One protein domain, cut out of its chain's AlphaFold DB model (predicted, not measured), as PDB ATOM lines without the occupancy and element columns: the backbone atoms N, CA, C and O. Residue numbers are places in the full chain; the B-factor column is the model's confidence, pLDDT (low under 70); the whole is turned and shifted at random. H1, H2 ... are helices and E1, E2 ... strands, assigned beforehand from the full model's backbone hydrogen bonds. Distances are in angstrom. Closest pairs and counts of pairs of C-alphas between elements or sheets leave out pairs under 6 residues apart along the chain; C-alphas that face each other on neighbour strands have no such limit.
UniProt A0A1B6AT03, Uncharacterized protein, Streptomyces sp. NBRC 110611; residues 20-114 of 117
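What this domain is: This is residues 20 to 114 of the 117 residues of an uncharacterized protein of Streptomyces sp. NBRC 110611 (UniProt A0A1B6AT03). A small ribbon of two parallel strands, E1 and E2, lies to one side with H3 packed next to it, and from there two long loops, residues 31 to 49 and residues 63 to 86, lead out to H1 and back to H2, which lies nearest the middle. H3 sits beside the ribbon, H2 lies near the Leu 30 end of E1, and H1, the longest helix, lies farther out, near H2. The 95 printed residues hold two named strands and three named helices in the order E1 H1 H2 H3 E2, of mixed class, with under half of the residues in named elements. The whole is compact, with a radius of gyration of the C-alphas of 13.6 A, and spans 40 by 32 by 18 A.

How they stand to each other: Residues 20 to 21 pair antiparallel with residues 26 to 27 of E1, residues 26 to 30. E1 is the parallel neighbour of E2, residues 109 to 113, at 38 degrees; N 27 and O 109 are 2.8 A apart and N 111 and O 27 3.0 A, within hydrogen-bond range. E1, the helices H1, residues 50 to 62, H2, residues 87 to 93, and H3, residues 97 to 104, and E2 make a strand-helix-strand unit, two parallel neighbour strands with helices between them along the chain. H1 and H2 are close but not clearly touching, their closest C-alphas those of Arg 61 and Tyr 93, 7.9 A apart. The closest C-alphas of H3 and E2, Leu 103 and His 109, are 5.9 A apart. H1 and H3 are apart. In H1, H2 and H3 every O i to N i+4 pair is within hydrogen-bond range.

Where its parts are: E1 begins at C-alpha 26 (-25.947, -10.655, -12.713) and measures 12.6 A; H1 measures 18.4 A, H2 10.0 A, H3 10.4 A. E2 measures 12.7 A and ends at C-alpha 113 (-16.984, -12.243, -6.977).

The domain as a whole: The two C-alphas farthest apart, Glu 43 and Met 105, are 41.0 A apart. The links E1 to H1, 19 residues, and H1 to H2, 24 residues, are long. The printed part has no cut, and no printed residue is under pLDDT 70.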
ATOM      1  N   ALA A  20     -22.594 -15.037 -16.700       95.50
ATOM      2  CA  ALA A  20     -23.826 -14.281 -16.523       95.50
ATOM      3  C   ALA A  20     -24.946 -15.185 -15.999       95.50
ATOM      4  O   ALA A  20     -25.022 -16.361 -16.354       95.50
ATOM      5  N   ASP A  21     -25.800 -14.637 -15.147       94.25
ATOM      6  CA  ASP A  21     -27.073 -15.222 -14.744       94.25
ATOM      7  C   ASP A  21     -28.210 -14.381 -15.356       94.25
ATOM      8  O   ASP A  21     -28.407 -13.232 -14.949       94.25
ATOM      9  N   PRO A  22     -28.950 -14.916 -16.344       90.88
ATOM     10  CA  PRO A  22     -30.021 -14.182 -17.007       90.88
ATOM     11  C   PRO A  22     -31.248 -13.956 -16.113       90.88
ATOM     12  O   PRO A  22     -32.022 -13.049 -16.403       90.88
ATOM     13  N   GLN A  23     -31.444 -14.741 -15.047       92.50
ATOM     14  CA  GLN A  23     -32.603 -14.595 -14.162       92.50
ATOM     15  C   GLN A  23     -32.457 -13.374 -13.254       92.50
ATOM     16  O   GLN A  23     -33.407 -12.614 -13.073       92.50
ATOM     17  N   SER A  24     -31.260 -13.165 -12.704       94.38
ATOM     18  CA  SER A  24     -30.952 -12.000 -11.865       94.38
ATOM     19  C   SER A  24     -30.385 -10.809 -12.647       94.38
ATOM     20  O   SER A  24     -30.286  -9.705 -12.110       94.38
ATOM     21  N   GLY A  25     -29.965 -11.019 -13.899       95.62
ATOM     22  CA  GLY A  25     -29.194 -10.047 -14.677       95.62
ATOM     23  C   GLY A  25     -27.752  -9.880 -14.179       95.62
ATOM     24  O   GLY A  25     -27.058  -8.949 -14.593       95.62
ATOM     25  N   GLN A  26     -27.287 -10.741 -13.272       97.62
ATOM     26  CA  GLN A  26     -25.947 -10.655 -12.713       97.62
ATOM     27  C   GLN A  26     -24.894 -11.044 -13.755       97.62
ATOM     28  O   GLN A  26     -24.970 -12.103 -14.371       97.62
ATOM     29  N   ILE A  27     -23.849 -10.232 -13.895       97.94
ATOM     30  CA  ILE A  27     -22.672 -10.527 -14.710       97.94
ATOM     31  C   ILE A  27     -21.456 -10.544 -13.781       97.94
ATOM     32  O   ILE A  27     -21.030  -9.507 -13.270       97.94
ATOM     33  N   ARG A  28     -20.904 -11.731 -13.535       97.69
ATOM     34  CA  ARG A  28     -19.841 -11.947 -12.550       97.69
ATOM     35  C   ARG A  28     -18.488 -11.492 -13.076       97.69
ATOM     36  O   ARG A  28     -18.049 -11.888 -14.160       97.69
ATOM     37  N   LEU A  29     -17.787 -10.720 -12.260       98.00
ATOM     38  CA  LEU A  29     -16.420 -10.267 -12.483       98.00
ATOM     39  C   LEU A  29     -15.613 -10.549 -11.220       98.00
ATOM     40  O   LEU A  29     -16.068 -10.234 -10.128       98.00
ATOM     41  N   LEU A  30     -14.431 -11.153 -11.340       97.50
ATOM     42  CA  LEU A  30     -13.585 -11.369 -10.166       97.50
ATOM     43  C   LEU A  30     -13.250 -10.011  -9.515       97.50
ATOM     44  O   LEU A  30     -12.934  -9.073 -10.243       97.50
ATOM     45  N   SER A  31     -13.329  -9.875  -8.188       96.69
ATOM     46  CA  SER A  31     -13.112  -8.591  -7.495       96.69
ATOM     47  C   SER A  31     -11.726  -8.039  -7.806       96.69
ATOM     48  O   SER A  31     -11.594  -6.920  -8.283       96.69
ATOM     49  N   ASP A  32     -10.715  -8.898  -7.693       95.69
ATOM     50  CA  ASP A  32      -9.312  -8.541  -7.827       95.69
ATOM     51  C   ASP A  32      -8.606  -9.402  -8.867       95.69
ATOM     52  O   ASP A  32      -9.062 -10.475  -9.270       95.69
ATOM     53  N   ARG A  33      -7.442  -8.936  -9.321       95.31
ATOM     54  CA  ARG A  33      -6.569  -9.756 -10.156       95.31
ATOM     55  C   ARG A  33      -6.045 -10.933  -9.327       95.31
ATOM     56  O   ARG A  33      -5.284 -10.737  -8.384       95.31
ATOM     57  N   CYS A  34      -6.396 -12.159  -9.719       93.56
ATOM     58  CA  CYS A  34      -5.920 -13.355  -9.025       93.56
ATOM     59  C   CYS A  34      -4.389 -13.504  -9.094       93.56
ATOM     60  O   CYS A  34      -3.730 -13.069 -10.046       93.56
ATOM     61  N   ARG A  35      -3.811 -14.181  -8.093       91.25
ATOM     62  CA  ARG A  35      -2.349 -14.346  -7.958       91.25
ATOM     63  C   ARG A  35      -1.699 -15.039  -9.155       91.25
ATOM     64  O   ARG A  35      -0.605 -14.656  -9.548       91.25
ATOM     65  N   SER A  36      -2.388 -16.006  -9.759       92.56
ATOM     66  CA  SER A  36      -1.921 -16.746 -10.937       92.56
ATOM     67  C   SER A  36      -2.495 -16.229 -12.259       92.56
ATOM     68  O   SER A  36      -2.571 -16.973 -13.235       92.56
ATOM     69  N   CYS A  37      -2.917 -14.960 -12.318       94.81
ATOM     70  CA  CYS A  37      -3.500 -14.361 -13.520       94.81
ATOM     71  C   CYS A  37      -2.600 -14.559 -14.745       94.81
ATOM     72  O   CYS A  37      -1.401 -14.307 -14.686       94.81
ATOM     73  N   ILE A  38      -3.189 -14.930 -15.886       95.31
ATOM     74  CA  ILE A  38      -2.468 -15.136 -17.153       95.31
ATOM     75  C   ILE A  38      -1.723 -13.882 -17.648       95.31
ATOM     76  O   ILE A  38      -0.819 -13.994 -18.468       95.31
ATOM     77  N   LEU A  39      -2.094 -12.695 -17.154       95.62
ATOM     78  CA  LEU A  39      -1.470 -11.410 -17.488       95.62
ATOM     79  C   LEU A  39      -0.453 -10.927 -16.441       95.62
ATOM     80  O   LEU A  39       0.051  -9.812 -16.555       95.62
ATOM     81  N   ASN A  40      -0.151 -11.730 -15.417       94.31
ATOM     82  CA  ASN A  40       0.954 -11.438 -14.503       94.31
ATOM     83  C   ASN A  40       2.316 -11.651 -15.192       94.31
ATOM     84  O   ASN A  40       2.378 -12.267 -16.265       94.31
ATOM     85  N   PRO A  41       3.416 -11.168 -14.583       92.50
ATOM     86  CA  PRO A  41       4.767 -11.554 -14.978       92.50
ATOM     87  C   PRO A  41       4.947 -13.078 -15.021       92.50
ATOM     88  O   PRO A  41       4.209 -13.827 -14.370       92.50
ATOM     89  N   ALA A  42       5.916 -13.537 -15.816       88.69
ATOM     90  CA  ALA A  42       6.111 -14.955 -16.114       88.69
ATOM     91  C   ALA A  42       6.342 -15.806 -14.854       88.69
ATOM     92  O   ALA A  42       5.934 -16.963 -14.836       88.69
ATOM     93  N   GLU A  43       6.929 -15.224 -13.804       88.88
ATOM     94  CA  GLU A  43       7.238 -15.919 -12.552       88.88
ATOM     95  C   GLU A  43       5.988 -16.232 -11.711       88.88
ATOM     96  O   GLU A  43       6.017 -17.140 -10.884       88.88
ATOM     97  N   TYR A  44       4.888 -15.493 -11.913       88.81
ATOM     98  CA  TYR A  44       3.688 -15.566 -11.067       88.81
ATOM     99  C   TYR A  44       2.427 -16.013 -11.806       88.81
ATOM    100  O   TYR A  44       1.440 -16.383 -11.173       88.81
ATOM    101  N   ARG A  45       2.409 -15.945 -13.139       91.56
ATOM    102  CA  ARG A  45       1.230 -16.292 -13.942       91.56
ATOM    103  C   ARG A  45       1.039 -17.801 -14.099       91.56
ATOM    104  O   ARG A  45       1.974 -18.583 -13.960       91.56
ATOM    105  N   LEU A  46      -0.172 -18.202 -14.490       89.19
ATOM    106  CA  LEU A  46      -0.457 -19.563 -14.951       89.19
ATOM    107  C   LEU A  46       0.545 -19.974 -16.058       89.19
ATOM    108  O   LEU A  46       0.770 -19.176 -16.976       89.19
ATOM    109  N   PRO A  47       1.144 -21.184 -16.006       91.00
ATOM    110  CA  PRO A  47       2.235 -21.582 -16.893       91.00
ATOM    111  C   PRO A  47       1.734 -21.858 -18.317       91.00
ATOM    112  O   PRO A  47       1.527 -22.995 -18.733       91.00
ATOM    113  N   ILE A  48       1.532 -20.783 -19.077       90.44
ATOM    114  CA  ILE A  48       1.130 -20.810 -20.481       90.44
ATOM    115  C   ILE A  48       2.322 -20.355 -21.336       90.44
ATOM    116  O   ILE A  48       2.892 -19.285 -21.065       90.44
ATOM    117  N   PRO A  49       2.692 -21.112 -22.392       94.00
ATOM    118  CA  PRO A  49       3.694 -20.673 -23.354       94.00
ATOM    119  C   PRO A  49       3.357 -19.274 -23.901       94.00
ATOM    120  O   PRO A  49       2.209 -19.053 -24.300       94.00
ATOM    121  N   PRO A  50       4.316 -18.328 -23.947       92.38
ATOM    122  CA  PRO A  50       4.039 -16.941 -24.325       92.38
ATOM    123  C   PRO A  50       3.309 -16.787 -25.662       92.38
ATOM    124  O   PRO A  50       2.389 -15.978 -25.762       92.38
ATOM    125  N   ASP A  51       3.668 -17.592 -26.662       95.94
ATOM    126  CA  ASP A  51       3.061 -17.504 -27.991       95.94
ATOM    127  C   ASP A  51       1.617 -18.001 -28.006       95.94
ATOM    128  O   ASP A  51       0.753 -17.338 -28.579       95.94
ATOM    129  N   ARG A  52       1.325 -19.086 -27.277       96.06
ATOM    130  CA  ARG A  52      -0.051 -19.575 -27.105       96.06
ATOM    131  C   ARG A  52      -0.915 -18.569 -26.362       96.06
ATOM    132  O   ARG A  52      -2.067 -18.368 -26.734       96.06
ATOM    133  N   LEU A  53      -0.369 -17.930 -25.325       95.69
ATOM    134  CA  LEU A  53      -1.089 -16.890 -24.596       95.69
ATOM    135  C   LEU A  53      -1.402 -15.703 -25.511       95.69
ATOM    136  O   LEU A  53      -2.532 -15.223 -25.517       95.69
ATOM    137  N   ARG A  54      -0.425 -15.246 -26.302       96.12
ATOM    138  CA  ARG A  54      -0.619 -14.137 -27.242       96.12
ATOM    139  C   ARG A  54      -1.701 -14.462 -28.268       96.12
ATOM    140  O   ARG A  54      -2.627 -13.678 -28.432       96.12
ATOM    141  N   GLU A  55      -1.620 -15.630 -28.901       98.19
ATOM    142  CA  GLU A  55      -2.612 -16.096 -29.875       98.19
ATOM    143  C   GLU A  55      -4.014 -16.209 -29.254       98.19
ATOM    144  O   GLU A  55      -5.004 -15.778 -29.846       98.19
ATOM    145  N   PHE A  56      -4.114 -16.761 -28.041       96.94
ATOM    146  CA  PHE A  56      -5.372 -16.848 -27.303       96.94
ATOM    147  C   PHE A  56      -5.978 -15.464 -27.041       96.94
ATOM    148  O   PHE A  56      -7.139 -15.233 -27.372       96.94
ATOM    149  N   LEU A  57      -5.191 -14.528 -26.502       97.12
ATOM    150  CA  LEU A  57      -5.662 -13.176 -26.202       97.12
ATOM    151  C   LEU A  57      -6.080 -12.420 -27.467       97.12
ATOM    152  O   LEU A  57      -7.086 -11.715 -27.434       97.12
ATOM    153  N   THR A  58      -5.354 -12.582 -28.577       97.94
ATOM    154  CA  THR A  58      -5.736 -12.005 -29.872       97.94
ATOM    155  C   THR A  58      -7.104 -12.519 -30.313       97.94
ATOM    156  O   THR A  58      -8.004 -11.710 -30.527       97.94
ATOM    157  N   ARG A  59      -7.310 -13.842 -30.337       98.06
ATOM    158  CA  ARG A  59      -8.590 -14.438 -30.756       98.06
ATOM    159  C   ARG A  59      -9.768 -13.993 -29.892       98.06
ATOM    160  O   ARG A  59     -10.821 -13.653 -30.422       98.06
ATOM    161  N   VAL A  60      -9.601 -13.964 -28.568       97.25
ATOM    162  CA  VAL A  60     -10.665 -13.513 -27.651       97.25
ATOM    163  C   VAL A  60     -11.043 -12.057 -27.930       97.25
ATOM    164  O   VAL A  60     -12.226 -11.719 -27.927       97.25
ATOM    165  N   ARG A  61     -10.056 -11.195 -28.199       96.62
ATOM    166  CA  ARG A  61     -10.292  -9.777 -28.504       96.62
ATOM    167  C   ARG A  61     -10.969  -9.579 -29.857       96.62
ATOM    168  O   ARG A  61     -11.907  -8.793 -29.935       96.62
ATOM    169  N   GLU A  62     -10.537 -10.295 -30.891       97.06
ATOM    170  CA  GLU A  62     -11.157 -10.255 -32.224       97.06
ATOM    171  C   GLU A  62     -12.614 -10.729 -32.189       97.06
ATOM    172  O   GLU A  62     -13.477 -10.137 -32.830       97.06
ATOM    173  N   ALA A  63     -12.911 -11.732 -31.359       96.00
ATOM    174  CA  ALA A  63     -14.270 -12.207 -31.122       96.00
ATOM    175  C   ALA A  63     -15.107 -11.284 -30.213       96.00
ATOM    176  O   ALA A  63     -16.261 -11.602 -29.929       96.00
ATOM    177  N   ASN A  64     -14.548 -10.164 -29.728       95.00
ATOM    178  CA  ASN A  64     -15.193  -9.265 -28.761       95.00
ATOM    179  C   ASN A  64     -15.680 -10.008 -27.500       95.00
ATOM    180  O   ASN A  64     -16.741  -9.717 -26.939       95.00
ATOM    181  N   GLY A  65     -14.910 -11.021 -27.105       95.25
ATOM    182  CA  GLY A  65     -15.207 -11.916 -26.003       95.25
ATOM    183  C   GLY A  65     -14.578 -11.473 -24.688       95.25
ATOM    184  O   GLY A  65     -14.072 -10.363 -24.529       95.25
ATOM    185  N   HIS A  66     -14.601 -12.388 -23.730       96.56
ATOM    186  CA  HIS A  66     -13.966 -12.235 -22.430       96.56
ATOM    187  C   HIS A  66     -13.189 -13.503 -22.080       96.56
ATOM    188  O   HIS A  66     -13.390 -14.564 -22.670       96.56
ATOM    189  N   VAL A  67     -12.312 -13.391 -21.086       96.62
ATOM    190  CA  VAL A  67     -11.642 -14.540 -20.476       96.62
ATOM    191  C   VAL A  67     -12.348 -14.865 -19.169       96.62
ATOM    192  O   VAL A  67     -12.515 -13.980 -18.330       96.62
ATOM    193  N   VAL A  68     -12.739 -16.123 -18.976       95.94
ATOM    194  CA  VAL A  68     -13.187 -16.631 -17.672       95.94
ATOM    195  C   VAL A  68     -11.964 -16.814 -16.777       95.94
ATOM    196  O   VAL A  68     -10.935 -17.323 -17.224       95.94
ATOM    197  N   CYS A  69     -12.034 -16.377 -15.521       95.38
ATOM    198  CA  CYS A  69     -10.935 -16.584 -14.591       95.38
ATOM    199  C   CYS A  69     -10.761 -18.082 -14.320       95.38
ATOM    200  O   CYS A  69     -11.685 -18.732 -13.832       95.38
ATOM    201  N   HIS A  70      -9.563 -18.619 -14.571       91.56
ATOM    202  CA  HIS A  70      -9.285 -20.043 -14.370       91.56
ATOM    203  C   HIS A  70      -9.478 -20.480 -12.919       91.56
ATOM    204  O   HIS A  70      -9.894 -21.607 -12.703       91.56
ATOM    205  N   ARG A  71      -9.256 -19.585 -11.939       91.81
ATOM    206  CA  ARG A  71      -9.543 -19.860 -10.521       91.81
ATOM    207  C   ARG A  71     -10.994 -20.285 -10.349       91.81
ATOM    208  O   ARG A  71     -11.249 -21.243  -9.659       91.81
ATOM    209  N   THR A  72     -11.928 -19.637 -11.035       93.44
ATOM    210  CA  THR A  72     -13.373 -19.864 -10.869       93.44
ATOM    211  C   THR A  72     -13.931 -21.047 -11.666       93.44
ATOM    212  O   THR A  72     -15.144 -21.235 -11.700       93.44
ATOM    213  N   LEU A  73     -13.075 -21.823 -12.342       89.56
ATOM    214  CA  LEU A  73     -13.500 -22.999 -13.102       89.56
ATOM    215  C   LEU A  73     -13.668 -24.223 -12.186       89.56
ATOM    216  O   LEU A  73     -12.927 -24.331 -11.210       89.56
ATOM    217  N   PRO A  74     -14.567 -25.175 -12.512       82.88
ATOM    218  CA  PRO A  74     -14.854 -26.337 -11.662       82.88
ATOM    219  C   PRO A  74     -13.632 -27.165 -11.234       82.88
ATOM    220  O   PRO A  74     -13.605 -27.662 -10.117       82.88
ATOM    221  N   ASP A  75     -12.603 -27.272 -12.081       83.75
ATOM    222  CA  ASP A  75     -11.389 -28.047 -11.770       83.75
ATOM    223  C   ASP A  75     -10.409 -27.316 -10.828       83.75
ATOM    224  O   ASP A  75      -9.409 -27.888 -10.401       83.75
ATOM    225  N   TRP A  76     -10.659 -26.036 -10.533       86.06
ATOM    226  CA  TRP A  76      -9.777 -25.164  -9.742       86.06
ATOM    227  C   TRP A  76     -10.469 -24.557  -8.524       86.06
ATOM    228  O   TRP A  76      -9.807 -24.238  -7.536       86.06
ATOM    229  N   ALA A  77     -11.781 -24.357  -8.607       90.56
ATOM    230  CA  ALA A  77     -12.561 -23.702  -7.580       90.56
ATOM    231  C   ALA A  77     -13.176 -24.717  -6.606       90.56
ATOM    232  O   ALA A  77     -13.554 -25.815  -7.019       90.56
ATOM    233  N   PRO A  78     -13.373 -24.345  -5.329       89.56
ATOM    234  CA  PRO A  78     -14.251 -25.082  -4.434       89.56
ATOM    235  C   PRO A  78     -15.646 -25.290  -5.039       89.56
ATOM    236  O   PRO A  78     -16.165 -24.437  -5.766       89.56
ATOM    237  N   THR A  79     -16.288 -26.403  -4.680       89.12
ATOM    238  CA  THR A  79     -17.668 -26.695  -5.082       89.12
ATOM    239  C   THR A  79     -18.593 -25.523  -4.760       89.12
ATOM    240  O   THR A  79     -18.602 -25.010  -3.642       89.12
ATOM    241  N   GLY A  80     -19.402 -25.121  -5.741       87.81
ATOM    242  CA  GLY A  80     -20.374 -24.035  -5.604       87.81
ATOM    243  C   GLY A  80     -19.868 -22.667  -6.062       87.81
ATOM    244  O   GLY A  80     -20.688 -21.776  -6.279       87.81
ATOM    245  N   VAL A  81     -18.562 -22.495  -6.292       90.94
ATOM    246  CA  VAL A  81     -18.048 -21.283  -6.940       90.94
ATOM    247  C   VAL A  81     -18.515 -21.243  -8.392       90.94
ATOM    248  O   VAL A  81     -18.338 -22.199  -9.148       90.94
ATOM    249  N   LYS A  82     -19.112 -20.118  -8.788       92.69
ATOM    250  CA  LYS A  82     -19.558 -19.891 -10.162       92.69
ATOM    251  C   LYS A  82     -18.443 -19.234 -10.991       92.69
ATOM    252  O   LYS A  82     -17.632 -18.483 -10.442       92.69
ATOM    253  N   PRO A  83     -18.404 -19.467 -12.311       94.81
ATOM    254  CA  PRO A  83     -17.461 -18.794 -13.197       94.81
ATOM    255  C   PRO A  83     -17.627 -17.272 -13.164       94.81
ATOM    256  O   PRO A  83     -18.750 -16.758 -13.165       94.81
ATOM    257  N   ALA A  84     -16.507 -16.552 -13.200       96.88
ATOM    258  CA  ALA A  84     -16.476 -15.095 -13.288       96.88
ATOM    259  C   ALA A  84     -15.508 -14.622 -14.377       96.88
ATOM    260  O   ALA A  84     -14.508 -15.280 -14.681       96.88
ATOM    261  N   MET A  85     -15.769 -13.447 -14.953       97.62
ATOM    262  CA  MET A  85     -14.826 -12.804 -15.867       97.62
ATOM    263  C   MET A  85     -13.498 -12.499 -15.157       97.62
ATOM    264  O   MET A  85     -13.454 -12.127 -13.984       97.62
ATOM    265  N   CYS A  86     -12.395 -12.646 -15.885       97.38
ATOM    266  CA  CYS A  86     -11.047 -12.382 -15.404       97.38
ATOM    267  C   CYS A  86     -10.810 -10.877 -15.227       97.38
ATOM    268  O   CYS A  86     -10.688 -10.157 -16.220       97.38
ATOM    269  N   ARG A  87     -10.647 -10.425 -13.975       98.00
ATOM    270  CA  ARG A  87     -10.338  -9.025 -13.638       98.00
ATOM    271  C   ARG A  87      -9.173  -8.468 -14.447       98.00
ATOM    272  O   ARG A  87      -9.328  -7.468 -15.128       98.00
ATOM    273  N   GLY A  88      -8.041  -9.178 -14.468       97.06
ATOM    274  CA  GLY A  88      -6.855  -8.719 -15.195       97.06
ATOM    275  C   GLY A  88      -7.107  -8.499 -16.691       97.06
ATOM    276  O   GLY A  88      -6.595  -7.536 -17.256       97.06
ATOM    277  N   PHE A  89      -7.909  -9.357 -17.333       98.00
ATOM    278  CA  PHE A  89      -8.277  -9.176 -18.740       98.00
ATOM    279  C   PHE A  89      -9.177  -7.952 -18.926       98.00
ATOM    280  O   PHE A  89      -8.907  -7.140 -19.807       98.00
ATOM    281  N   ILE A  90     -10.201  -7.798 -18.083       98.19
ATOM    282  CA  ILE A  90     -11.134  -6.667 -18.148       98.19
ATOM    283  C   ILE A  90     -10.429  -5.335 -17.872       98.19
ATOM    284  O   ILE A  90     -10.668  -4.377 -18.598       98.19
ATOM    285  N   ASP A  91      -9.505  -5.270 -16.917       98.00
ATOM    286  CA  ASP A  91      -8.733  -4.050 -16.641       98.00
ATOM    287  C   ASP A  91      -7.817  -3.669 -17.814       98.00
ATOM    288  O   ASP A  91      -7.558  -2.494 -18.054       98.00
ATOM    289  N   THR A  92      -7.314  -4.665 -18.551       97.69
ATOM    290  CA  THR A  92      -6.374  -4.446 -19.662       97.69
ATOM    291  C   THR A  92      -7.090  -4.104 -20.971       97.69
ATOM    292  O   THR A  92      -6.600  -3.285 -21.744       97.69
ATOM    293  N   TYR A  93      -8.224  -4.753 -21.252       97.25
ATOM    294  CA  TYR A  93      -8.888  -4.701 -22.561       97.25
ATOM    295  C   TYR A  93     -10.323  -4.160 -22.521       97.25
ATOM    296  O   TYR A  93     -10.922  -3.944 -23.575       97.25
ATOM    297  N   GLY A  94     -10.870  -3.915 -21.332       97.50
ATOM    298  CA  GLY A  94     -12.240  -3.463 -21.120       97.50
ATOM    299  C   GLY A  94     -13.274  -4.591 -21.112       97.50
ATOM    300  O   GLY A  94     -12.990  -5.760 -21.380       97.50
ATOM    301  N   LEU A  95     -14.516  -4.218 -20.797       97.25
ATOM    302  CA  LEU A  95     -15.675  -5.113 -20.870       97.25
ATOM    303  C   LEU A  95     -15.996  -5.467 -22.327       97.25
ATOM    304  O   LEU A  95     -15.922  -4.572 -23.170       97.25
ATOM    305  N   PRO A  96     -16.434  -6.699 -22.644       96.31
ATOM    306  CA  PRO A  96     -16.889  -7.051 -23.989       96.31
ATOM    307  C   PRO A  96     -18.155  -6.273 -24.376       96.31
ATOM    308  O   PRO A  96     -18.934  -5.854 -23.514       96.31
ATOM    309  N   HIS A  97     -18.400  -6.102 -25.678       95.75
ATOM    310  CA  HIS A  97     -19.546  -5.323 -26.172       95.75
ATOM    311  C   HIS A  97     -20.893  -5.807 -25.631       95.75
ATOM    312  O   HIS A  97     -21.704  -4.977 -25.231       95.75
ATOM    313  N   ALA A  98     -21.116  -7.122 -25.567       95.00
ATOM    314  CA  ALA A  98     -22.362  -7.683 -25.045       95.00
ATOM    315  C   ALA A  98     -22.633  -7.248 -23.595       95.00
ATOM    316  O   ALA A  98     -23.754  -6.870 -23.266       95.00
ATOM    317  N   VAL A  99     -21.597  -7.215 -22.748       96.94
ATOM    318  CA  VAL A  99     -21.726  -6.747 -21.362       96.94
ATOM    319  C   VAL A  99     -22.001  -5.247 -21.331       96.94
ATOM    320  O   VAL A  99     -22.926  -4.821 -20.652       96.94
ATOM    321  N   ARG A 100     -21.269  -4.434 -22.105       97.69
ATOM    322  CA  ARG A 100     -21.525  -2.981 -22.167       97.69
ATOM    323  C   ARG A 100     -22.953  -2.666 -22.619       97.69
ATOM    324  O   ARG A 100     -23.586  -1.789 -22.042       97.69
ATOM    325  N   ALA A 101     -23.459  -3.393 -23.615       97.06
ATOM    326  CA  ALA A 101     -24.830  -3.253 -24.091       97.06
ATOM    327  C   ALA A 101     -25.845  -3.648 -23.008       97.06
ATOM    328  O   ALA A 101     -26.781  -2.895 -22.759       97.06
ATOM    329  N   ALA A 102     -25.640  -4.780 -22.324       96.69
ATOM    330  CA  ALA A 102     -26.512  -5.211 -21.232       96.69
ATOM    331  C   ALA A 102     -26.581  -4.169 -20.100       96.69
ATOM    332  O   ALA A 102     -27.675  -3.839 -19.647       96.69
ATOM    333  N   LEU A 103     -25.436  -3.599 -19.706       97.88
ATOM    334  CA  LEU A 103     -25.376  -2.526 -18.708       97.88
ATOM    335  C   LEU A 103     -26.114  -1.265 -19.185       97.88
ATOM    336  O   LEU A 103     -26.910  -0.701 -18.441       97.88
ATOM    337  N   ALA A 104     -25.893  -0.839 -20.432       98.00
ATOM    338  CA  ALA A 104     -26.529   0.356 -20.992       98.00
ATOM    339  C   ALA A 104     -28.057   0.223 -21.116       98.00
ATOM    340  O   ALA A 104     -28.773   1.209 -20.966       98.00
ATOM    341  N   MET A 105     -28.556  -0.987 -21.372       97.38
ATOM    342  CA  MET A 105     -29.991  -1.276 -21.449       97.38
ATOM    343  C   MET A 105     -30.643  -1.491 -20.074       97.38
ATOM    344  O   MET A 105     -31.854  -1.677 -20.008       97.38
ATOM    345  N   GLY A 106     -29.865  -1.530 -18.986       96.44
ATOM    346  CA  GLY A 106     -30.363  -1.952 -17.673       96.44
ATOM    347  C   GLY A 106     -30.774  -3.430 -17.622       96.44
ATOM    348  O   GLY A 106     -31.471  -3.843 -16.703       96.44
ATOM    349  N   ALA A 107     -30.346  -4.229 -18.605       95.25
ATOM    350  CA  ALA A 107     -30.628  -5.660 -18.706       95.25
ATOM    351  C   ALA A 107     -29.655  -6.519 -17.876       95.25
ATOM    352  O   ALA A 107     -29.787  -7.740 -17.827       95.25
ATOM    353  N   GLY A 108     -28.661  -5.897 -17.238       96.75
ATOM    354  CA  GLY A 108     -27.771  -6.569 -16.307       96.75
ATOM    355  C   GLY A 108     -26.959  -5.604 -15.455       96.75
ATOM    356  O   GLY A 108     -26.963  -4.393 -15.676       96.75
ATOM    357  N   HIS A 109     -26.245  -6.159 -14.482       98.19
ATOM    358  CA  HIS A 109     -25.348  -5.430 -13.594       98.19
ATOM    359  C   HIS A 109     -24.088  -6.254 -13.321       98.19
ATOM    360  O   HIS A 109     -24.125  -7.486 -13.298       98.19
ATOM    361  N   LEU A 110     -22.957  -5.578 -13.113       98.06
ATOM    362  CA  LEU A 110     -21.748  -6.258 -12.660       98.06
ATOM    363  C   LEU A 110     -21.897  -6.631 -11.188       98.06
ATOM    364  O   LEU A 110     -22.284  -5.794 -10.374       98.06
ATOM    365  N   ALA A 111     -21.534  -7.863 -10.854       97.62
ATOM    366  CA  ALA A 111     -21.345  -8.279  -9.476       97.62
ATOM    367  C   ALA A 111     -19.924  -8.783  -9.286       97.62
ATOM    368  O   ALA A 111     -19.437  -9.633 -10.041       97.62
ATOM    369  N   GLU A 112     -19.268  -8.250  -8.263       96.56
ATOM    370  CA  GLU A 112     -17.933  -8.686  -7.905       96.56
ATOM    371  C   GLU A 112     -17.998 -10.020  -7.166       96.56
ATOM    372  O   GLU A 112     -18.726 -10.185  -6.189       96.56
ATOM    373  N   GLN A 113     -17.225 -10.982  -7.654       93.25
ATOM    374  CA  GLN A 113     -16.984 -12.243  -6.977       93.25
ATOM    375  C   GLN A 113     -15.606 -12.174  -6.343       93.25
ATOM    376  O   GLN A 113     -14.607 -12.058  -7.050       93.25
ATOM    377  N   HIS A 114     -15.542 -12.253  -5.021       90.06
ATOM    378  CA  HIS A 114     -14.262 -12.290  -4.338       90.06
ATOM    379  C   HIS A 114     -13.522 -13.585  -4.639       90.06
ATOM    380  O   HIS A 114     -14.109 -14.660  -4.787       90.06
TER     381      HIS A 114